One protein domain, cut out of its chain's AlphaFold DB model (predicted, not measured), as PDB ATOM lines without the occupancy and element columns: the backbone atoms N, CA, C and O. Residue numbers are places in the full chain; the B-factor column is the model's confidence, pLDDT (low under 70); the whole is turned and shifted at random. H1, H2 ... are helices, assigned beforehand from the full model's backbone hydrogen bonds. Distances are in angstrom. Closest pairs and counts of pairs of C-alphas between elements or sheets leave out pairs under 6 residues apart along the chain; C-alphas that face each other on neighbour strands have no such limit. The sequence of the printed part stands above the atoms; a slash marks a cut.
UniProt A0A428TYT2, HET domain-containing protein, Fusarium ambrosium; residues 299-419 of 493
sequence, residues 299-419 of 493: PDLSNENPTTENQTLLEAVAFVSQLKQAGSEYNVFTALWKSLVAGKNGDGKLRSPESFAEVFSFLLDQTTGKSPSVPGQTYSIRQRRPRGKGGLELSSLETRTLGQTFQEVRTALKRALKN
ATOM      1  N   PRO A 299     154.436 217.830 167.119       94.12
ATOM      2  CA  PRO A 299     154.649 216.418 166.812       94.12
ATOM      3  C   PRO A 299     155.976 215.919 167.394       94.12
ATOM      4  O   PRO A 299     156.979 216.630 167.378       94.12
ATOM      5  N   ASP A 300     155.999 214.678 167.868       95.56
ATOM      6  CA  ASP A 300     157.211 214.016 168.351       95.56
ATOM      7  C   ASP A 300     157.121 212.483 168.253       95.56
ATOM      8  O   ASP A 300     156.033 211.922 168.085       95.56
ATOM      9  N   LEU A 301     158.286 211.836 168.359       94.81
ATOM     10  CA  LEU A 301     158.497 210.407 168.542       94.81
ATOM     11  C   LEU A 301     159.421 210.157 169.739       94.81
ATOM     12  O   LEU A 301     160.487 210.764 169.854       94.81
ATOM     13  N   SER A 302     159.033 209.197 170.564       93.62
ATOM     14  CA  SER A 302     159.741 208.689 171.727       93.62
ATOM     15  C   SER A 302     159.977 207.187 171.589       93.62
ATOM     16  O   SER A 302     159.085 206.416 171.212       93.62
ATOM     17  N   ASN A 303     161.208 206.779 171.888       92.88
ATOM     18  CA  ASN A 303     161.611 205.390 172.083       92.88
ATOM     19  C   ASN A 303     161.654 204.999 173.574       92.88
ATOM     20  O   ASN A 303     161.826 203.819 173.861       92.88
ATOM     21  N   GLU A 304     161.492 205.948 174.502       91.75
ATOM     22  CA  GLU A 304     161.521 205.691 175.949       91.75
ATOM     23  C   GLU A 304     160.169 205.162 176.432       91.75
ATOM     24  O   GLU A 304     160.086 204.050 176.951       91.75
ATOM     25  N   ASN A 305     159.089 205.905 176.153       91.44
ATOM     26  CA  ASN A 305     157.724 205.509 176.506       91.44
ATOM     27  C   ASN A 305     156.781 205.534 175.285       91.44
ATOM     28  O   ASN A 305     155.840 206.333 175.242       91.44
ATOM     29  N   PRO A 306     156.982 204.662 174.273       91.44
ATOM     30  CA  PRO A 306     156.213 204.700 173.027       91.44
ATOM     31  C   PRO A 306     154.695 204.627 173.210       91.44
ATOM     32  O   PRO A 306     153.956 205.251 172.460       91.44
ATOM     33  N   THR A 307     154.212 203.881 174.202       90.56
ATOM     34  CA  THR A 307     152.775 203.694 174.451       90.56
ATOM     35  C   THR A 307     152.082 204.949 174.977       90.56
ATOM     36  O   THR A 307     150.880 205.100 174.768       90.56
ATOM     37  N   THR A 308     152.806 205.847 175.651       90.62
ATOM     38  CA  THR A 308     152.235 207.047 176.285       90.62
ATOM     39  C   THR A 308     152.666 208.347 175.616       90.62
ATOM     40  O   THR A 308     151.931 209.327 175.679       90.62
ATOM     41  N   GLU A 309     153.835 208.381 174.976       93.50
ATOM     42  CA  GLU A 309     154.418 209.608 174.414       93.50
ATOM     43  C   GLU A 309     154.254 209.729 172.891       93.50
ATOM     44  O   GLU A 309     154.335 210.834 172.355       93.50
ATOM     45  N   ASN A 310     153.948 208.641 172.169       96.25
ATOM     46  CA  ASN A 310     153.773 208.680 170.707       96.25
ATOM     47  C   ASN A 310     152.343 209.013 170.277       96.25
ATOM     48  O   ASN A 310     151.782 208.375 169.378       96.25
ATOM     49  N   GLN A 311     151.767 210.064 170.860       96.00
ATOM     50  CA  GLN A 311     150.441 210.560 170.488       96.00
ATOM     51  C   GLN A 311     150.347 210.865 168.982       96.00
ATOM     52  O   GLN A 311     149.348 210.537 168.344       96.00
ATOM     53  N   THR A 312     151.426 211.386 168.386       96.38
ATOM     54  CA  THR A 312     151.524 211.635 166.938       96.38
ATOM     55  C   THR A 312     151.249 210.380 166.106       96.38
ATOM     56  O   THR A 312     150.507 210.437 165.126       96.38
ATOM     57  N   LEU A 313     151.832 209.234 166.484       97.12
ATOM     58  CA  LEU A 313     151.615 207.974 165.770       97.12
ATOM     59  C   LEU A 313     150.218 207.418 166.034       97.12
ATOM     60  O   LEU A 313     149.595 206.922 165.101       97.12
ATOM     61  N   LEU A 314     149.711 207.515 167.267       96.56
ATOM     62  CA  LEU A 314     148.360 207.055 167.604       96.56
ATOM     63  C   LEU A 314     147.297 207.785 166.779       96.56
ATOM     64  O   LEU A 314     146.436 207.139 166.181       96.56
ATOM     65  N   GLU A 315     147.391 209.111 166.687       96.38
ATOM     66  CA  GLU A 315     146.493 209.928 165.867       96.38
ATOM     67  C   GLU A 315     146.605 209.580 164.382       96.38
ATOM     68  O   GLU A 315     145.591 209.442 163.695       96.38
ATOM     69  N   ALA A 316     147.827 209.373 163.889       96.81
ATOM     70  CA  ALA A 316     148.054 209.017 162.497       96.81
ATOM     71  C   ALA A 316     147.500 207.625 162.146       96.81
ATOM     72  O   ALA A 316     146.839 207.477 161.118       96.81
ATOM     73  N   VAL A 317     147.706 206.622 163.008       96.12
ATOM     74  CA  VAL A 317     147.161 205.260 162.853       96.12
ATOM     75  C   VAL A 317     145.639 205.276 162.906       96.12
ATOM     76  O   VAL A 317     144.985 204.676 162.050       96.12
ATOM     77  N   ALA A 318     145.065 205.983 163.883       95.25
ATOM     78  CA  ALA A 318     143.619 206.134 163.999       95.25
ATOM     79  C   ALA A 318     143.030 206.764 162.729       95.25
ATOM     80  O   ALA A 318     142.014 206.285 162.225       95.25
ATOM     81  N   PHE A 319     143.695 207.772 162.162       95.38
ATOM     82  CA  PHE A 319     143.255 208.412 160.928       95.38
ATOM     83  C   PHE A 319     143.333 207.475 159.714       95.38
ATOM     84  O   PHE A 319     142.342 207.313 159.005       95.38
ATOM     85  N   VAL A 320     144.458 206.785 159.487       93.69
ATOM     86  CA  VAL A 320     144.582 205.891 158.316       93.69
ATOM     87  C   VAL A 320     143.741 204.621 158.423       93.69
ATOM     88  O   VAL A 320     143.496 203.977 157.409       93.69
ATOM     89  N   SER A 321     143.240 204.269 159.611       88.69
ATOM     90  CA  SER A 321     142.271 203.172 159.757       88.69
ATOM     91  C   SER A 321     140.956 203.423 159.000       88.69
ATOM     92  O   SER A 321     140.238 202.480 158.679       88.69
ATOM     93  N   GLN A 322     140.666 204.686 158.673       79.94
ATOM     94  CA  GLN A 322     139.499 205.114 157.897       79.94
ATOM     95  C   GLN A 322     139.724 205.000 156.379       79.94
ATOM     96  O   GLN A 322     138.788 205.161 155.592       79.94
ATOM     97  N   LEU A 323     140.964 204.751 155.953       80.31
ATOM     98  CA  LEU A 323     141.372 204.782 154.557       80.31
ATOM     99  C   LEU A 323     140.855 203.534 153.827       80.31
ATOM    100  O   LEU A 323     141.227 202.402 154.136       80.31
ATOM    101  N   LYS A 324     139.994 203.742 152.827       70.50
ATOM    102  CA  LYS A 324     139.600 202.691 151.878       70.50
ATOM    103  C   LYS A 324     140.765 202.460 150.914       70.50
ATOM    104  O   LYS A 324     141.273 203.432 150.369       70.50
ATOM    105  N   GLN A 325     141.195 201.208 150.721       64.25
ATOM    106  CA  GLN A 325     142.334 200.880 149.849       64.25
ATOM    107  C   GLN A 325     142.204 201.554 148.473       64.25
ATOM    108  O   GLN A 325     141.202 201.370 147.782       64.25
ATOM    109  N   ALA A 326     143.219 202.332 148.089       61.47
ATOM    110  CA  ALA A 326     143.287 203.013 146.801       61.47
ATOM    111  C   ALA A 326     143.915 202.088 145.746       61.47
ATOM    112  O   ALA A 326     145.127 202.033 145.610       61.47
ATOM    113  N   GLY A 327     143.117 201.331 144.993       62.19
ATOM    114  CA  GLY A 327     143.658 200.422 143.969       62.19
ATOM    115  C   GLY A 327     144.564 199.303 144.525       62.19
ATOM    116  O   GLY A 327     144.715 199.135 145.733       62.19
ATOM    117  N   SER A 328     145.138 198.487 143.635       56.19
ATOM    118  CA  SER A 328     145.853 197.251 144.004       56.19
ATOM    119  C   SER A 328     147.314 197.439 144.433       56.19
ATOM    120  O   SER A 328     147.858 196.559 145.094       56.19
ATOM    121  N   GLU A 329     147.956 198.555 144.080       67.19
ATOM    122  CA  GLU A 329     149.391 198.796 144.343       67.19
ATOM    123  C   GLU A 329     149.661 199.726 145.542       67.19
ATOM    124  O   GLU A 329     150.807 199.927 145.944       67.19
ATOM    125  N   TYR A 330     148.617 200.287 146.159       82.25
ATOM    126  CA  TYR A 330     148.764 201.283 147.218       82.25
ATOM    127  C   TYR A 330     149.002 200.649 148.589       82.25
ATOM    128  O   TYR A 330     148.104 200.090 149.222       82.25
ATOM    129  N   ASN A 331     150.230 200.770 149.090       91.69
ATOM    130  CA  ASN A 331     150.593 200.280 150.413       91.69
ATOM    131  C   ASN A 331     150.324 201.348 151.491       91.69
ATOM    132  O   ASN A 331     151.018 202.364 151.550       91.69
ATOM    133  N   VAL A 332     149.344 201.095 152.371       93.38
ATOM    134  CA  VAL A 332     148.927 202.020 153.447       93.38
ATOM    135  C   VAL A 332     150.070 202.344 154.408       93.38
ATOM    136  O   VAL A 332     150.243 203.505 154.774       93.38
ATOM    137  N   PHE A 333     150.875 201.356 154.799       95.75
ATOM    138  CA  PHE A 333     152.044 201.589 155.645       95.75
ATOM    139  C   PHE A 333     153.059 202.518 154.970       95.75
ATOM    140  O   PHE A 333     153.497 203.491 155.587       95.75
ATOM    141  N   THR A 334     153.400 202.261 153.703       95.62
ATOM    142  CA  THR A 334     154.334 203.106 152.946       95.62
ATOM    143  C   THR A 334     153.801 204.522 152.778       95.62
ATOM    144  O   THR A 334     154.529 205.487 153.016       95.62
ATOM    145  N   ALA A 335     152.520 204.652 152.434       95.44
ATOM    146  CA  ALA A 335     151.847 205.935 152.335       95.44
ATOM    147  C   ALA A 335     151.895 206.702 153.660       95.44
ATOM    148  O   ALA A 335     152.198 207.897 153.667       95.44
ATOM    149  N   LEU A 336     151.636 206.020 154.781       97.25
ATOM    150  CA  LEU A 336     151.649 206.608 156.114       97.25
ATOM    151  C   LEU A 336     153.032 207.152 156.457       97.25
ATOM    152  O   LEU A 336     153.168 208.354 156.680       97.25
ATOM    153  N   TRP A 337     154.063 206.306 156.483       97.50
ATOM    154  CA  TRP A 337     155.367 206.754 156.969       97.50
ATOM    155  C   TRP A 337     155.998 207.791 156.036       97.50
ATOM    156  O   TRP A 337     156.573 208.765 156.528       97.50
ATOM    157  N   LYS A 338     155.820 207.664 154.709       96.88
ATOM    158  CA  LYS A 338     156.276 208.696 153.766       96.88
ATOM    159  C   LYS A 338     155.510 209.998 153.963       96.88
ATOM    160  O   LYS A 338     156.138 211.049 153.939       96.88
ATOM    161  N   SER A 339     154.207 209.964 154.244       96.75
ATOM    162  CA  SER A 339     153.446 211.183 154.555       96.75
ATOM    163  C   SER A 339     153.911 211.842 155.853       96.75
ATOM    164  O   SER A 339     154.070 213.059 155.879       96.75
ATOM    165  N   LEU A 340     154.217 211.066 156.900       97.81
ATOM    166  CA  LEU A 340     154.676 211.598 158.192       97.81
ATOM    167  C   LEU A 340     156.012 212.351 158.107       97.81
ATOM    168  O   LEU A 340     156.257 213.231 158.926       97.81
ATOM    169  N   VAL A 341     156.850 212.050 157.113       95.81
ATOM    170  CA  VAL A 341     158.109 212.772 156.836       95.81
ATOM    171  C   VAL A 341     158.055 213.587 155.540       95.81
ATOM    172  O   VAL A 341     159.075 214.095 155.077       95.81
ATOM    173  N   ALA A 342     156.875 213.686 154.920       92.38
ATOM    174  CA  ALA A 342     156.680 214.192 153.564       92.38
ATOM    175  C   ALA A 342     157.679 213.612 152.536       92.38
ATOM    176  O   ALA A 342     158.074 214.300 151.614       92.38
ATOM    177  N   GLY A 343     158.170 212.383 152.681       89.06
ATOM    178  CA  GLY A 343     159.161 211.785 151.776       89.06
ATOM    179  C   GLY A 343     160.561 212.415 151.828       89.06
ATOM    180  O   GLY A 343     161.341 212.218 150.895       89.06
ATOM    181  N   LYS A 344     160.896 213.168 152.885       86.94
ATOM    182  CA  LYS A 344     162.198 213.829 153.077       86.94
ATOM    183  C   LYS A 344     163.014 213.230 154.226       86.94
ATOM    184  O   LYS A 344     162.464 212.662 155.166       86.94
ATOM    185  N   ASN A 345     164.335 213.373 154.146       85.31
ATOM    186  CA  ASN A 345     165.262 213.043 155.231       85.31
ATOM    187  C   ASN A 345     165.273 214.124 156.340       85.31
ATOM    188  O   ASN A 345     164.561 215.126 156.248       85.31
ATOM    189  N   GLY A 346     166.102 213.935 157.376       76.69
ATOM    190  CA  GLY A 346     166.194 214.843 158.533       76.69
ATOM    191  C   GLY A 346     166.477 216.310 158.175       76.69
ATOM    192  O   GLY A 346     165.852 217.211 158.733       76.69
ATOM    193  N   ASP A 347     167.331 216.556 157.179       80.19
ATOM    194  CA  ASP A 347     167.675 217.915 156.727       80.19
ATOM    195  C   ASP A 347     166.568 218.576 155.891       80.19
ATOM    196  O   ASP A 347     166.596 219.782 155.632       80.19
ATOM    197  N   GLY A 348     165.585 217.796 155.432       76.50
ATOM    198  CA  GLY A 348     164.502 218.266 154.572       76.50
ATOM    199  C   GLY A 348     164.916 218.543 153.121       76.50
ATOM    200  O   GLY A 348     164.122 219.133 152.382       76.50
ATOM    201  N   LYS A 349     166.137 218.155 152.730       72.81
ATOM    202  CA  LYS A 349     166.746 218.462 151.421       72.81
ATOM    203  C   LYS A 349     166.802 217.277 150.467       72.81
ATOM    204  O   LYS A 349     166.804 217.492 149.264       72.81
ATOM    205  N   LEU A 350     166.865 216.051 150.984       79.81
ATOM    206  CA  LEU A 350     166.954 214.829 150.182       79.81
ATOM    207  C   LEU A 350     165.757 213.921 150.451       79.81
ATOM    208  O   LEU A 350     165.023 214.108 151.425       79.81
ATOM    209  N   ARG A 351     165.581 212.917 149.588       86.19
ATOM    210  CA  ARG A 351     164.567 211.872 149.765       86.19
ATOM    211  C   ARG A 351     164.792 211.116 151.070       86.19
ATOM    212  O   ARG A 351     165.928 210.840 151.455       86.19
ATOM    213  N   SER A 352     163.698 210.760 151.733       90.44
ATOM    214  CA  SER A 352     163.736 209.868 152.889       90.44
ATOM    215  C   SER A 352     164.293 208.495 152.478       90.44
ATOM    216  O   SER A 352     163.779 207.922 151.511       90.44
ATOM    217  N   PRO A 353     165.283 207.941 153.193       92.75
ATOM    218  CA  PRO A 353     165.800 206.608 152.907       92.75
ATOM    219  C   PRO A 353     164.801 205.523 153.331       92.75
ATOM    220  O   PRO A 353     164.061 205.681 154.299       92.75
ATOM    221  N   GLU A 354     164.822 204.375 152.651       93.25
ATOM    222  CA  GLU A 354     163.939 203.239 152.975       93.25
ATOM    223  C   GLU A 354     164.235 202.621 154.355       93.25
ATOM    224  O   GLU A 354     163.382 201.956 154.937       93.25
ATOM    225  N   SER A 355     165.407 202.894 154.945       93.06
ATOM    226  CA  SER A 355     165.721 202.508 156.329       93.06
ATOM    227  C   SER A 355     164.765 203.123 157.358       93.06
ATOM    228  O   SER A 355     164.582 202.550 158.433       93.06
ATOM    229  N   PHE A 356     164.101 204.240 157.034       96.69
ATOM    230  CA  PHE A 356     163.079 204.840 157.898       96.69
ATOM    231  C   PHE A 356     161.907 203.882 158.139       96.69
ATOM    232  O   PHE A 356     161.335 203.883 159.230       96.69
ATOM    233  N   ALA A 357     161.583 203.025 157.165       97.00
ATOM    234  CA  ALA A 357     160.497 202.061 157.284       97.00
ATOM    235  C   ALA A 357     160.710 201.082 158.452       97.00
ATOM    236  O   ALA A 357     159.751 200.753 159.141       97.00
ATOM    237  N   GLU A 358     161.948 200.659 158.739       96.31
ATOM    238  CA  GLU A 358     162.236 199.776 159.882       96.31
ATOM    239  C   GLU A 358     161.915 200.463 161.218       96.31
ATOM    240  O   GLU A 358     161.274 199.865 162.083       96.31
ATOM    241  N   VAL A 359     162.305 201.733 161.367       96.88
ATOM    242  CA  VAL A 359     162.053 202.523 162.583       96.88
ATOM    243  C   VAL A 359     160.557 202.775 162.768       96.88
ATOM    244  O   VAL A 359     160.030 202.533 163.854       96.88
ATOM    245  N   PHE A 360     159.859 203.209 161.715       97.88
ATOM    246  CA  PHE A 360     158.414 203.429 161.771       97.88
ATOM    247  C   PHE A 360     157.651 202.137 162.044       97.88
ATOM    248  O   PHE A 360     156.804 202.120 162.928       97.88
ATOM    249  N   SER A 361     157.966 201.050 161.336       97.75
ATOM    250  CA  SER A 361     157.331 199.748 161.555       97.75
ATOM    251  C   SER A 361     157.487 199.295 163.006       97.75
ATOM    252  O   SER A 361     156.518 198.904 163.651       97.75
ATOM    253  N   PHE A 362     158.698 199.395 163.554       97.06
ATOM    254  CA  PHE A 362     158.948 198.989 164.929       97.06
ATOM    255  C   PHE A 362     158.203 199.862 165.941       97.06
ATOM    256  O   PHE A 362     157.500 199.331 166.800       97.06
ATOM    257  N   LEU A 363     158.312 201.190 165.829       97.44
ATOM    258  CA  LEU A 363     157.670 202.112 166.766       97.44
ATOM    259  C   LEU A 363     156.147 202.082 166.677       97.44
ATOM    260  O   LEU A 363     155.505 202.250 167.709       97.44
ATOM    261  N   LEU A 364     155.561 201.831 165.506       97.56
ATOM    262  CA  LEU A 364     154.117 201.634 165.376       97.56
ATOM    263  C   LEU A 364     153.647 200.465 166.245       97.56
ATOM    264  O   LEU A 364     152.756 200.654 167.068       97.56
ATOM    265  N   ASP A 365     154.294 199.304 166.143       96.81
ATOM    266  CA  ASP A 365     153.895 198.124 166.918       96.81
ATOM    267  C   ASP A 365     154.145 198.312 168.422       96.81
ATOM    268  O   ASP A 365     153.330 197.882 169.241       96.81
ATOM    269  N   GLN A 366     155.224 199.010 168.805       96.38
ATOM    270  CA  GLN A 366     155.456 199.361 170.214       96.38
ATOM    271  C   GLN A 366     154.430 200.373 170.745       96.38
ATOM    272  O   GLN A 366     154.063 200.311 171.913       96.38
ATOM    273  N   THR A 367     153.962 201.291 169.900       97.19
ATOM    274  CA  THR A 367     153.013 202.346 170.283       97.19
ATOM    275  C   THR A 367     151.585 201.813 170.377       97.19
ATOM    276  O   THR A 367     150.870 202.121 171.325       97.19
ATOM    277  N   THR A 368     151.151 201.012 169.401       96.62
ATOM    278  CA  THR A 368     149.767 200.514 169.324       96.62
ATOM    279  C   THR A 368     149.548 199.220 170.109       96.62
ATOM    280  O   THR A 368     148.401 198.859 170.379       96.62
ATOM    281  N   GLY A 369     150.624 198.487 170.421       95.31
ATOM    282  CA  GLY A 369     150.556 197.142 170.991       95.31
ATOM    283  C   GLY A 369     150.014 196.081 170.022       95.31
ATOM    284  O   GLY A 369     149.646 194.993 170.462       95.31
ATOM    285  N   LYS A 370     149.928 196.382 168.718       93.88
ATOM    286  CA  LYS A 370     149.426 195.482 167.666       93.88
ATOM    287  C   LYS A 370     150.521 195.186 166.650       93.88
ATOM    288  O   LYS A 370     151.393 196.010 166.425       93.88
ATOM    289  N   SER A 371     150.456 194.015 166.019       93.25
ATOM    290  CA  SER A 371     151.356 193.632 164.929       93.25
ATOM    291  C   SER A 371     150.589 192.772 163.908       93.25
ATOM    292  O   SER A 371     150.210 191.648 164.246       93.25
ATOM    293  N   PRO A 372     150.290 193.278 162.694       95.31
ATOM    294  CA  PRO A 372     150.586 194.625 162.210       95.31
ATOM    295  C   PRO A 372     149.702 195.715 162.821       95.31
ATOM    296  O   PRO A 372     148.529 195.494 163.126       95.31
ATOM    297  N   SER A 373     150.274 196.913 162.962       96.31
ATOM    298  CA  SER A 373     149.546 198.115 163.381       96.31
ATOM    299  C   SER A 373     148.679 198.686 162.259       96.31
ATOM    300  O   SER A 373     147.591 199.202 162.517       96.31
ATOM    301  N   VAL A 374     149.153 198.597 161.012       94.44
ATOM    302  CA  VAL A 374     148.457 199.082 159.809       94.44
ATOM    303  C   VAL A 374     148.596 198.096 158.637       94.44
ATOM    304  O   VAL A 374     149.562 197.330 158.586       94.44
ATOM    305  N   PRO A 375     147.666 198.096 157.662       93.00
ATOM    306  CA  PRO A 375     147.773 197.238 156.483       93.00
ATOM    307  C   PRO A 375     149.057 197.483 155.675       93.00
ATOM    308  O   PRO A 375     149.480 198.621 155.477       93.00
ATOM    309  N   GLY A 376     149.666 196.408 155.166       92.38
ATOM    310  CA  GLY A 376     150.857 196.486 154.310       92.38
ATOM    311  C   GLY A 376     152.178 196.744 155.044       92.38
ATOM    312  O   GLY A 376     153.198 196.944 154.383       92.38
ATOM    313  N   GLN A 377     152.178 196.730 156.382       95.75
ATOM    314  CA  GLN A 377     153.370 196.970 157.192       95.75
ATOM    315  C   GLN A 377     154.492 195.966 156.904       95.75
ATOM    316  O   GLN A 377     154.279 194.753 156.874       95.75
ATOM    317  N   THR A 378     155.699 196.489 156.680       95.31
ATOM    318  CA  THR A 378     156.891 195.691 156.375       95.31
ATOM    319  C   THR A 378     157.746 195.498 157.623       95.31
ATOM    320  O   THR A 378     157.725 196.307 158.545       95.31
ATOM    321  N   TYR A 379     158.497 194.398 157.664       95.81
ATOM    322  CA  TYR A 379     159.285 193.999 158.831       95.81
ATOM    323  C   TYR A 379     160.697 193.628 158.412       95.81
ATOM    324  O   TYR A 379     160.875 192.734 157.577       95.81
ATOM    325  N   SER A 380     161.691 194.276 159.018       93.19
ATOM    326  CA  SER A 380     163.099 193.959 158.801       93.19
ATOM    327  C   SER A 380     163.459 192.563 159.327       93.19
ATOM    328  O   SER A 380     162.765 191.975 160.161       93.19
ATOM    329  N   ILE A 381     164.605 192.036 158.884       90.69
ATOM    330  CA  ILE A 381     165.156 190.774 159.406       90.69
ATOM    331  C   ILE A 381     165.359 190.859 160.927       90.69
ATOM    332  O   ILE A 381     165.118 189.879 161.629       90.69
ATOM    333  N   ARG A 382     165.762 192.026 161.448       89.38
ATOM    334  CA  ARG A 382     165.963 192.251 162.888       89.38
ATOM    335  C   ARG A 382     164.645 192.209 163.657       89.38
ATOM    336  O   ARG A 382     164.591 191.578 164.703       89.38
ATOM    337  N   GLN A 383     163.570 192.793 163.127       91.94
ATOM    338  CA  GLN A 383     162.246 192.745 163.766       91.94
ATOM    339  C   GLN A 383     161.677 191.323 163.866       91.94
ATOM    340  O   GLN A 383     160.941 191.021 164.798       91.94
ATOM    341  N   ARG A 384     162.024 190.436 162.924       91.31
ATOM    342  CA  ARG A 384     161.555 189.040 162.914       91.31
ATOM    343  C   ARG A 384     162.341 188.118 163.850       91.31
ATOM    344  O   ARG A 384     161.924 186.983 164.074       91.31
ATOM    345  N   ARG A 385     163.500 188.551 164.352       90.50
ATOM    346  CA  ARG A 385     164.327 187.736 165.249       90.50
ATOM    347  C   ARG A 385     163.761 187.748 166.675       90.50
ATOM    348  O   ARG A 385     163.244 188.773 167.111       90.50
ATOM    349  N   PRO A 386     163.897 186.644 167.432       85.69
ATOM    350  CA  PRO A 386     163.480 186.605 168.830       85.69
ATOM    351  C   PRO A 386     164.215 187.645 169.687       85.69
ATOM    352  O   PRO A 386     165.401 187.920 169.459       85.69
ATOM    353  N   ARG A 387     163.536 188.153 170.724       80.56
ATOM    354  CA  ARG A 387     164.152 188.997 171.765       80.56
ATOM    355  C   ARG A 387     165.384 188.319 172.366       80.56
ATOM    356  O   ARG A 387     165.416 187.093 172.507       80.56
ATOM    357  N   GLY A 388     166.419 189.102 172.655       78.06
ATOM    358  CA  GLY A 388     167.708 188.600 173.148       78.06
ATOM    359  C   GLY A 388     168.554 187.796 172.143       78.06
ATOM    360  O   GLY A 388     169.676 187.420 172.469       78.06
ATOM    361  N   LYS A 389     168.076 187.540 170.913       84.06
ATOM    362  CA  LYS A 389     168.832 186.846 169.843       84.06
ATOM    363  C   LYS A 389     169.121 187.760 168.646       84.06
ATOM    364  O   LYS A 389     169.020 187.353 167.488       84.06
ATOM    365  N   GLY A 390     169.450 189.022 168.929       79.75
ATOM    366  CA  GLY A 390     169.638 190.056 167.907       79.75
ATOM    367  C   GLY A 390     168.329 190.512 167.251       79.75
ATOM    368  O   GLY A 390     168.350 190.951 166.100       79.75
ATOM    369  N   GLY A 391     167.210 190.336 167.963       87.31
ATOM    370  CA  GLY A 391     165.926 190.960 167.663       87.31
ATOM    371  C   GLY A 391     165.959 192.466 167.901       87.31
ATOM    372  O   GLY A 391     166.785 192.954 168.669       87.31
ATOM    373  N   LEU A 392     165.081 193.198 167.218       91.19
ATOM    374  CA  LEU A 392     164.967 194.640 167.408       91.19
ATOM    375  C   LEU A 392     164.241 194.962 168.725       91.19
ATOM    376  O   LEU A 392     163.137 194.473 168.965       91.19
ATOM    377  N   GLU A 393     164.863 195.788 169.564       92.69
ATOM    378  CA  GLU A 393     164.364 196.201 170.885       92.69
ATOM    379  C   GLU A 393     164.440 197.732 171.031       92.69
ATOM    380  O   GLU A 393     165.126 198.392 170.254       92.69
ATOM    381  N   LEU A 394     163.756 198.329 172.018       92.62
ATOM    382  CA  LEU A 394     163.766 199.793 172.202       92.62
ATOM    383  C   LEU A 394     165.178 200.342 172.444       92.62
ATOM    384  O   LEU A 394     165.563 201.327 171.820       92.62
ATOM    385  N   SER A 395     165.991 199.625 173.221       91.00
ATOM    386  CA  SER A 395     167.417 199.917 173.428       91.00
ATOM    387  C   SER A 395     168.240 199.869 172.133       91.00
ATOM    388  O   SER A 395     169.291 200.494 172.027       91.00
ATOM    389  N   SER A 396     167.763 199.175 171.090       91.38
ATOM    390  CA  SER A 396     168.427 199.186 169.781       91.38
ATOM    391  C   SER A 396     168.372 200.570 169.130       91.38
ATOM    392  O   SER A 396     169.292 200.917 168.390       91.38
ATOM    393  N   LEU A 397     167.343 201.376 169.417       91.00
ATOM    394  CA  LEU A 397     167.208 202.758 168.934       91.00
ATOM    395  C   LEU A 397     168.155 203.739 169.649       91.00
ATOM    396  O   LEU A 397     168.190 204.911 169.299       91.00
ATOM    397  N   GLU A 398     168.959 203.272 170.604       90.19
ATOM    398  CA  GLU A 398     170.032 204.051 171.241       90.19
ATOM    399  C   GLU A 398     171.418 203.681 170.684       90.19
ATOM    400  O   GLU A 398     172.415 204.355 170.938       90.19
ATOM    401  N   THR A 399     171.502 202.611 169.887       89.56
ATOM    402  CA  THR A 399     172.762 202.170 169.277       89.56
ATOM    403  C   THR A 399     173.203 203.120 168.168       89.56
ATOM    404  O   THR A 399     172.380 203.757 167.525       89.56
ATOM    405  N   ARG A 400     174.508 203.184 167.877       83.06
ATOM    406  CA  ARG A 400     175.088 204.181 166.958       83.06
ATOM    407  C   ARG A 400     174.325 204.337 165.631       83.06
ATOM    408  O   ARG A 400     173.841 205.421 165.334       83.06
ATOM    409  N   THR A 401     174.201 203.274 164.835       89.06
ATOM    410  CA  THR A 401     173.606 203.373 163.488       89.06
ATOM    411  C   THR A 401     172.089 203.548 163.527       89.06
ATOM    412  O   THR A 401     171.534 204.392 162.820       89.06
ATOM    413  N   LEU A 402     171.393 202.741 164.331       91.06
ATOM    414  CA  LEU A 402     169.933 202.767 164.348       91.06
ATOM    415  C   LEU A 402     169.398 203.963 165.141       91.06
ATOM    416  O   LEU A 402     168.394 204.545 164.749       91.06
ATOM    417  N   GLY A 403     170.104 204.384 166.186       93.00
ATOM    418  CA  GLY A 403     169.816 205.610 166.915       93.00
ATOM    419  C   GLY A 403     170.030 206.857 166.078       93.00
ATOM    420  O   GLY A 403     169.181 207.743 166.107       93.00
ATOM    421  N   GLN A 404     171.062 206.901 165.228       93.38
ATOM    422  CA  GLN A 404     171.169 207.965 164.228       93.38
ATOM    423  C   GLN A 404     169.953 207.965 163.285       93.38
ATOM    424  O   GLN A 404     169.325 209.005 163.099       93.38
ATOM    425  N   THR A 405     169.564 206.795 162.764       94.94
ATOM    426  CA  THR A 405     168.375 206.672 161.897       94.94
ATOM    427  C   THR A 405     167.106 207.137 162.624       94.94
ATOM    428  O   THR A 405     166.293 207.854 162.050       94.94
ATOM    429  N   PHE A 406     166.941 206.787 163.902       96.25
ATOM    430  CA  PHE A 406     165.818 207.235 164.725       96.25
ATOM    431  C   PHE A 406     165.802 208.757 164.913       96.25
ATOM    432  O   PHE A 406     164.752 209.373 164.736       96.25
ATOM    433  N   GLN A 407     166.945 209.382 165.211       95.12
ATOM    434  CA  GLN A 407     167.020 210.842 165.343       95.12
ATOM    435  C   GLN A 407     166.728 211.554 164.018       95.12
ATOM    436  O   GLN A 407     166.041 212.579 164.006       95.12
ATOM    437  N   GLU A 408     167.182 211.000 162.894       95.81
ATOM    438  CA  GLU A 408     166.848 211.514 161.565       95.81
ATOM    439  C   GLU A 408     165.346 211.398 161.272       95.81
ATOM    440  O   GLU A 408     164.737 212.380 160.843       95.81
ATOM    441  N   VAL A 409     164.726 210.249 161.572       97.19
ATOM    442  CA  VAL A 409     163.271 210.038 161.458       97.19
ATOM    443  C   VAL A 409     162.506 211.043 162.318       97.19
ATOM    444  O   VAL A 409     161.600 211.716 161.823       97.19
ATOM    445  N   ARG A 410     162.885 211.184 163.593       96.62
ATOM    446  CA  ARG A 410     162.261 212.112 164.547       96.62
ATOM    447  C   ARG A 410     162.360 213.557 164.057       96.62
ATOM    448  O   ARG A 410     161.372 214.288 164.099       96.62
ATOM    449  N   THR A 411     163.523 213.958 163.545       93.12
ATOM    450  CA  THR A 411     163.762 215.306 163.003       93.12
ATOM    451  C   THR A 411     162.935 215.559 161.741       93.12
ATOM    452  O   THR A 411     162.255 216.585 161.647       93.12
ATOM    453  N   ALA A 412     162.935 214.612 160.799       91.50
ATOM    454  CA  ALA A 412     162.162 214.703 159.563       91.50
ATOM    455  C   ALA A 412     160.656 214.803 159.851       91.50
ATOM    456  O   ALA A 412     159.975 215.667 159.297       91.50
ATOM    457  N   LEU A 413     160.152 213.976 160.773       96.88
ATOM    458  CA  LEU A 413     158.754 213.977 161.195       96.88
ATOM    459  C   LEU A 413     158.358 215.304 161.848       96.88
ATOM    460  O   LEU A 413     157.355 215.905 161.458       96.88
ATOM    461  N   LYS A 414     159.168 215.812 162.788       91.62
ATOM    462  CA  LYS A 414     158.933 217.117 163.431       91.62
ATOM    463  C   LYS A 414     158.810 218.238 162.412       91.62
ATOM    464  O   LYS A 414     157.881 219.045 162.474       91.62
ATOM    465  N   ARG A 415     159.748 218.274 161.465       86.56
ATOM    466  CA  ARG A 415     159.789 219.275 160.400       86.56
ATOM    467  C   ARG A 415     158.580 219.164 159.477       86.56
ATOM    468  O   ARG A 415     158.007 220.186 159.112       86.56
ATOM    469  N   ALA A 416     158.215 217.947 159.086       90.62
ATOM    470  CA  ALA A 416     157.132 217.719 158.146       90.62
ATOM    471  C   ALA A 416     155.761 218.025 158.760       90.62
ATOM    472  O   ALA A 416     154.939 218.648 158.092       90.62
ATOM    473  N   LEU A 417     155.497 217.596 159.992       92.44
ATOM    474  CA  LEU A 417     154.151 217.636 160.565       92.44
ATOM    475  C   LEU A 417     153.772 218.977 161.198       92.44
ATOM    476  O   LEU A 417     152.582 219.270 161.275       92.44
ATOM    477  N   LYS A 418     154.735 219.798 161.636       89.25
ATOM    478  CA  LYS A 418     154.439 221.054 162.342       89.25
ATOM    479  C   LYS A 418     153.464 221.936 161.549       89.25
ATOM    480  O   LYS A 418     153.745 222.319 160.415       89.25
ATOM    481  N   ASN A 419     152.341 222.288 162.176       89.19
ATOM    482  CA  ASN A 419     151.238 223.079 161.616       89.19
ATOM    483  C   ASN A 419     150.570 222.460 160.372       89.19
ATOM    484  O   ASN A 419     149.993 223.175 159.545       89.19
TER     485      ASN A 419
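AT A GLANCE: This is residues 299 to 419 of the 493 residues of the protein "HET domain-containing protein" of Fusarium ambrosium (UniProt A0A428TYT2). The longest helix, H6, crosses the beginning of H4, the helix in the middle of the body, and H1 and H2 pack on the other end of H4. H3 completes the group, small H5 makes a corner with H6, and the unnamed stretch 369 to 393 loops round the outside. The printed part has 121 residues, with six helices, H1 to H6, and no named strand; it is all helix, though under half of the residues are in named elements. It is compact, with a radius of gyration of the C-alphas of 13.7 A and spans of 39 by 30 by 27 A.

HOW THE PARTS SIT: H6, residues 400 to 417, touches the hub H4, residues 356 to 368, about perpendicular at 78 degrees; the closest C-alphas, Phe 356 and Val 409, are 6.3 A apart. H2, residues 311 to 320, touches H4 at 84 degrees, about perpendicular, the closest C-alphas being Leu 313 and Leu 364, 6.8 A. H1, residues 306 to 309, touches H4, with C-alphas 307 and 367 closest at 4.4 A. H3, residues 332 to 340, only just touches H6, with 3 pairs of C-alphas within 8 A, the closest Leu 340 and Leu 413, 5.6 A. H5, residues 394 to 398, touches H6 only at the corner, C-alphas 397 and 403 being closest at 4.4 A. Every O i to N i+4 pair is within hydrogen-bond range in H2, H3, H4 and H6; H5 has 0 of 1, but 2 of 2 O i to N i+3 pairs, and H1 is too short.

IN THESE COORDINATES: H6 is 25.7 A long, ending at C-alpha 417 (154.151, 217.636, 160.565); H4 is 18.1 A, H2 14.3 A and H3 12.1 A. H1 begins at C-alpha 306 (156.213, 204.700, 173.027).

THE WHOLE: The printed part has no cut. The links H2 to H3, H3 to H4 and H4 to H5 are long. Residues 325 to 329 are under 70 in pLDDT.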